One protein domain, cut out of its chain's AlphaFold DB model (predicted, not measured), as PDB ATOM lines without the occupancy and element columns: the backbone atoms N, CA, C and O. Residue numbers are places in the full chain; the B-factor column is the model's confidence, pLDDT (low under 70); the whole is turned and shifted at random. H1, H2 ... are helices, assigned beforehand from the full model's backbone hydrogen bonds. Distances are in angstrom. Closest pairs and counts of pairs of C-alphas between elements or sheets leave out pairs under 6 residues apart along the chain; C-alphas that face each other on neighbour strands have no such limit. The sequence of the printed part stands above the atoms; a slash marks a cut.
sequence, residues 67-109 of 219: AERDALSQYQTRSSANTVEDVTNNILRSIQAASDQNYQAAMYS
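Overview. This is residues 67 to 109 of the 219 residues of the protein "DUF3299 domain-containing protein" of Alteromonas sp. KUL49 (UniProt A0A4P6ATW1). The printed part is a long, narrow loop of chain: H2, the longest helix, makes one long side, the short helix H1 and the unnamed residues 74 to 83 make the other, and the short helix H3 closes one end by packing crosswise on H1. At the other end, around Thr 83, the chain folds back into H2. The printed part has 43 residues with three named helices, in the order H1, H2, H3, and no named strand; its class is all helix, with 30 residues in the helices. It is only just loose, close to compact, with a radius of gyration of the C-alphas of 11.4 A, and its outline is a rod spanning 34 by 17 by 11 A.

Along the chain. H1 is residues 67 to 73, 10.0 A from first to last C-alpha, and begins at C-alpha 67 at (173.001, 114.191, 121.712). Residues 74 to 83 follow without a named element. H2 is residues 84 to 99, 23.0 A from C-alpha 84 at (145.821, 103.708, 107.543) to C-alpha 99 at (157.774, 107.890, 126.782). After Asp 100 comes H3, residues 101 to 107, 9.8 A long, ending at C-alpha 107 at (162.670, 118.995, 124.332). Tyr 108 and Ser 109 end the printed part.

Arrangement. H1 and H3 touch, with 11 pairs of C-alphas within 8 A; their closest C-alphas are those of Glu 68 and Ala 106, 4.9 A apart. Their lines are about perpendicular, at 86 degrees, and their centres are 8.4 A apart. H1 and H2 are apart. H2 and H3 only just touch, with 3 pairs of C-alphas within 8 A, and they touch only at the corner by their link. H2 touches H3 with residues 97 to 98 alone; the closest C-alphas of the two helices are those of Ala 97 and Tyr 103, 6.2 A apart. The lines of H2 and H3 are about perpendicular, at 87 degrees, and their centres are 16.8 A apart. In H1, H2 and H3 every pair of backbone O of residue i and N of residue i+4 is within hydrogen-bond range.

Size, cuts and confidence. The two C-alphas farthest apart are those of Thr 83 and Ser 109, 34.3 A. The first and last printed C-alphas, those of Ala 67 and Ser 109, are 10.4 A apart. The printed part has no cut. The link from H1 to H2, of 10 residues, is short, and the link from H2 to H3, of 1 residue, is tight. The mean pLDDT of the printed part is 87.4, and residues 77 to 81, in the link from H1 to H2, are under 70.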
ATOM      1  N   ALA A  67     173.903 115.079 120.980       96.12
ATOM      2  CA  ALA A  67     173.001 114.191 121.712       96.12
ATOM      3  C   ALA A  67     171.526 114.614 121.581       96.12
ATOM      4  O   ALA A  67     170.655 113.779 121.330       96.12
ATOM      5  N   GLU A  68     171.231 115.908 121.716       96.44
ATOM      6  CA  GLU A  68     169.889 116.458 121.525       96.44
ATOM      7  C   GLU A  68     169.438 116.353 120.072       96.44
ATOM      8  O   GLU A  68     168.282 116.012 119.812       96.44
ATOM      9  N   ARG A  69     170.338 116.618 119.119       95.19
ATOM     10  CA  ARG A  69     170.063 116.464 117.686       95.19
ATOM     11  C   ARG A  69     169.640 115.032 117.368       95.19
ATOM     12  O   ARG A  69     168.599 114.839 116.739       95.19
ATOM     13  N   ASP A  70     170.399 114.048 117.839       94.81
ATOM     14  CA  ASP A  70     170.119 112.630 117.620       94.81
ATOM     15  C   ASP A  70     168.771 112.237 118.238       94.81
ATOM     16  O   ASP A  70     167.907 111.699 117.538       94.81
ATOM     17  N   ALA A  71     168.540 112.601 119.506       94.31
ATOM     18  CA  ALA A  71     167.298 112.303 120.218       94.31
ATOM     19  C   ALA A  71     166.062 112.903 119.527       94.31
ATOM     20  O   ALA A  71     165.033 112.240 119.387       94.31
ATOM     21  N   LEU A  72     166.157 114.151 119.057       92.38
ATOM     22  CA  LEU A  72     165.064 114.816 118.347       92.38
ATOM     23  C   LEU A  72     164.848 114.234 116.942       92.38
ATOM     24  O   LEU A  72     163.701 114.113 116.512       92.38
ATOM     25  N   SER A  73     165.913 113.859 116.229       91.31
ATOM     26  CA  SER A  73     165.827 113.343 114.853       91.31
ATOM     27  C   SER A  73     165.100 111.995 114.755       91.31
ATOM     28  O   SER A  73     164.384 111.744 113.782       91.31
ATOM     29  N   GLN A  74     165.199 111.167 115.804       89.81
ATOM     30  CA  GLN A  74     164.580 109.840 115.894       89.81
ATOM     31  C   GLN A  74     163.074 109.857 115.588       89.81
ATOM     32  O   GLN A  74     162.541 108.905 115.012       89.81
ATOM     33  N   TYR A  75     162.384 110.949 115.926       87.31
ATOM     34  CA  TYR A  75     160.928 111.059 115.809       87.31
ATOM     35  C   TYR A  75     160.448 111.972 114.676       87.31
ATOM     36  O   TYR A  75     159.243 112.136 114.496       87.31
ATOM     37  N   GLN A  76     161.357 112.522 113.868       82.12
ATOM     38  CA  GLN A  76     161.018 113.450 112.779       82.12
ATOM     39  C   GLN A  76     160.676 112.764 111.450       82.12
ATOM     40  O   GLN A  76     160.287 113.429 110.491       82.12
ATOM     41  N   THR A  77     160.787 111.434 111.367       68.62
ATOM     42  CA  THR A  77     160.473 110.711 110.127       68.62
ATOM     43  C   THR A  77     158.973 110.768 109.837       68.62
ATOM     44  O   THR A  77     158.164 110.105 110.491       68.62
ATOM     45  N   ARG A  78     158.602 111.532 108.805       64.19
ATOM     46  CA  ARG A  78     157.247 111.537 108.255       64.19
ATOM     47  C   ARG A  78     157.038 110.347 107.327       64.19
ATOM     48  O   ARG A  78     157.656 110.246 106.271       64.19
ATOM     49  N   SER A  79     156.075 109.503 107.673       60.56
ATOM     50  CA  SER A  79     155.358 108.708 106.677       60.56
ATOM     51  C   SER A  79     154.282 109.612 106.072       60.56
ATOM     52  O   SER A  79     153.523 110.231 106.824       60.56
ATOM     53  N   SER A  80     154.212 109.733 104.742       62.38
ATOM     54  CA  SER A  80     153.082 110.409 104.092       62.38
ATOM     55  C   SER A  80     151.804 109.725 104.572       62.38
ATOM     56  O   SER A  80     151.681 108.526 104.380       62.38
ATOM     57  N   ALA A  81     150.889 110.437 105.234       64.75
ATOM     58  CA  ALA A  81     149.687 109.856 105.847       64.75
ATOM     59  C   ALA A  81     148.627 109.458 104.796       64.75
ATOM     60  O   ALA A  81     147.470 109.861 104.869       64.75
ATOM     61  N   ASN A  82     149.048 108.703 103.783       77.88
ATOM     62  CA  ASN A  82     148.249 108.309 102.631       77.88
ATOM     63  C   ASN A  82     147.573 106.950 102.857       77.88
ATOM     64  O   ASN A  82     146.648 106.601 102.125       77.88
ATOM     65  N   THR A  83     148.014 106.188 103.864       85.56
ATOM     66  CA  THR A  83     147.421 104.908 104.262       85.56
ATOM     67  C   THR A  83     147.062 104.882 105.751       85.56
ATOM     68  O   THR A  83     147.582 105.649 106.562       85.56
ATOM     69  N   VAL A  84     146.171 103.961 106.131       85.88
ATOM     70  CA  VAL A  84     145.821 103.708 107.543       85.88
ATOM     71  C   VAL A  84     147.040 103.232 108.344       85.88
ATOM     72  O   VAL A  84     147.173 103.553 109.527       85.88
ATOM     73  N   GLU A  85     147.953 102.504 107.703       86.44
ATOM     74  CA  GLU A  85     149.210 102.062 108.309       86.44
ATOM     75  C   GLU A  85     150.130 103.251 108.619       86.44
ATOM     76  O   GLU A  85     150.642 103.349 109.733       86.44
ATOM     77  N   ASP A  86     150.257 104.215 107.702       84.25
ATOM     78  CA  ASP A  86     151.052 105.430 107.925       84.25
ATOM     79  C   ASP A  86     150.526 106.246 109.110       84.25
ATOM     80  O   ASP A  86     151.300 106.709 109.951       84.25
ATOM     81  N   VAL A  87     149.202 106.390 109.210       84.75
ATOM     82  CA  VAL A  87     148.551 107.055 110.348       84.75
ATOM     83  C   VAL A  87     148.841 106.303 111.649       84.75
ATOM     84  O   VAL A  87     149.216 106.922 112.643       84.75
ATOM     85  N   THR A  88     148.729 104.975 111.640       87.12
ATOM     86  CA  THR A  88     149.006 104.136 112.818       87.12
ATOM     87  C   THR A  88     150.462 104.275 113.264       87.12
ATOM     88  O   THR A  88     150.729 104.486 114.445       87.12
ATOM     89  N   ASN A  89     151.405 104.250 112.324       86.81
ATOM     90  CA  ASN A  89     152.829 104.420 112.599       86.81
ATOM     91  C   ASN A  89     153.159 105.816 113.148       86.81
ATOM     92  O   ASN A  89     153.973 105.933 114.063       86.81
ATOM     93  N   ASN A  90     152.505 106.869 112.647       84.75
ATOM     94  CA  ASN A  90     152.639 108.221 113.199       84.75
ATOM     95  C   ASN A  90     152.160 108.294 114.661       84.75
ATOM     96  O   ASN A  90     152.830 108.908 115.491       84.75
ATOM     97  N   ILE A  91     151.045 107.633 114.995       87.06
ATOM     98  CA  ILE A  91     150.522 107.572 116.372       87.06
ATOM     99  C   ILE A  91     151.463 106.774 117.282       87.06
ATOM    100  O   ILE A  91     151.761 107.199 118.395       87.06
ATOM    101  N   LEU A  92     151.968 105.627 116.827       89.12
ATOM    102  CA  LEU A  92     152.907 104.828 117.616       89.12
ATOM    103  C   LEU A  92     154.199 105.601 117.909       89.12
ATOM    104  O   LEU A  92     154.675 105.574 119.044       89.12
ATOM    105  N   ARG A  93     154.729 106.341 116.928       88.50
ATOM    106  CA  ARG A  93     155.905 107.202 117.120       88.50
ATOM    107  C   ARG A  93     155.662 108.306 118.143       88.50
ATOM    108  O   ARG A  93     156.532 108.535 118.974       88.50
ATOM    109  N   SER A  94     154.503 108.968 118.121       87.00
ATOM    110  CA  SER A  94     154.212 110.025 119.098       87.00
ATOM    111  C   SER A  94     154.081 109.476 120.522       87.00
ATOM    112  O   SER A  94     154.573 110.100 121.460       87.00
ATOM    113  N   ILE A  95     153.506 108.280 120.687       89.50
ATOM    114  CA  ILE A  95     153.459 107.577 121.980       89.50
ATOM    115  C   ILE A  95     154.873 107.223 122.451       89.50
ATOM    116  O   ILE A  95     155.211 107.459 123.609       89.50
ATOM    117  N   GLN A  96     155.712 106.692 121.559       92.31
ATOM    118  CA  GLN A  96     157.102 106.374 121.879       92.31
ATOM    119  C   GLN A  96     157.883 107.627 122.293       92.31
ATOM    120  O   GLN A  96     158.515 107.603 123.345       92.31
ATOM    121  N   ALA A  97     157.772 108.728 121.542       90.38
ATOM    122  CA  ALA A  97     158.414 110.007 121.859       90.38
ATOM    123  C   ALA A  97     157.967 110.557 123.223       90.38
ATOM    124  O   ALA A  97     158.774 111.060 124.003       90.38
ATOM    125  N   ALA A  98     156.677 110.420 123.548       89.06
ATOM    126  CA  ALA A  98     156.140 110.823 124.845       89.06
ATOM    127  C   ALA A  98     156.722 110.006 126.017       89.06
ATOM    128  O   ALA A  98     156.784 110.510 127.135       89.06
ATOM    129  N   SER A  99     157.157 108.766 125.772       92.25
ATOM    130  CA  SER A  99     157.774 107.890 126.782       92.25
ATOM    131  C   SER A  99     159.309 107.882 126.794       92.25
ATOM    132  O   SER A  99     159.901 107.353 127.735       92.25
ATOM    133  N   ASP A 100     159.960 108.433 125.768       95.00
ATOM    134  CA  ASP A 100     161.416 108.415 125.623       95.00
ATOM    135  C   ASP A 100     162.059 109.535 126.454       95.00
ATOM    136  O   ASP A 100     161.853 110.723 126.210       95.00
ATOM    137  N   GLN A 101     162.867 109.150 127.444       95.56
ATOM    138  CA  GLN A 101     163.524 110.087 128.357       95.56
ATOM    139  C   GLN A 101     164.536 111.002 127.659       95.56
ATOM    140  O   GLN A 101     164.647 112.164 128.045       95.56
ATOM    141  N   ASN A 102     165.246 110.515 126.639       95.50
ATOM    142  CA  ASN A 102     166.216 111.320 125.897       95.50
ATOM    143  C   ASN A 102     165.493 112.357 125.041       95.50
ATOM    144  O   ASN A 102     165.904 113.515 125.003       95.50
ATOM    145  N   TYR A 103     164.383 111.968 124.408       94.62
ATOM    146  CA  TYR A 103     163.549 112.905 123.659       94.62
ATOM    147  C   TYR A 103     162.963 113.988 124.569       94.62
ATOM    148  O   TYR A 103     163.068 115.175 124.262       94.62
ATOM    149  N   GLN A 104     162.395 113.604 125.718       94.12
ATOM    150  CA  GLN A 104     161.870 114.573 126.685       94.12
ATOM    151  C   GLN A 104     162.975 115.507 127.192       94.12
ATOM    152  O   GLN A 104     162.782 116.718 127.211       94.12
ATOM    153  N   ALA A 105     164.153 114.979 127.537       95.50
ATOM    154  CA  ALA A 105     165.285 115.802 127.958       95.50
ATOM    155  C   ALA A 105     165.714 116.794 126.863       95.50
ATOM    156  O   ALA A 105     165.924 117.970 127.154       95.50
ATOM    157  N   ALA A 106     165.774 116.355 125.603       95.81
ATOM    158  CA  ALA A 106     166.107 117.220 124.476       95.81
ATOM    159  C   ALA A 106     165.051 118.315 124.244       95.81
ATOM    160  O   ALA A 106     165.414 119.447 123.932       95.81
ATOM    161  N   MET A 107     163.763 118.022 124.464       93.56
ATOM    162  CA  MET A 107     162.670 118.995 124.332       93.56
ATOM    163  C   MET A 107     162.729 120.153 125.339       93.56
ATOM    164  O   MET A 107     162.164 121.211 125.072       93.56
ATOM    165  N   TYR A 108     163.431 119.980 126.461       94.44
ATOM    166  CA  TYR A 108     163.611 121.008 127.493       94.44
ATOM    167  C   TYR A 108     165.078 121.437 127.665       94.44
ATOM    168  O   TYR A 108     165.405 122.133 128.625       94.44
ATOM    169  N   SER A 109     165.972 121.026 126.758       97.06
ATOM    170  CA  SER A 109     167.409 121.261 126.908       97.06
ATOM    171  C   SER A 109     167.767 122.742 126.770       97.06
ATOM    172  O   SER A 109     167.423 123.413 125.794       97.06
TER     173      SER A 109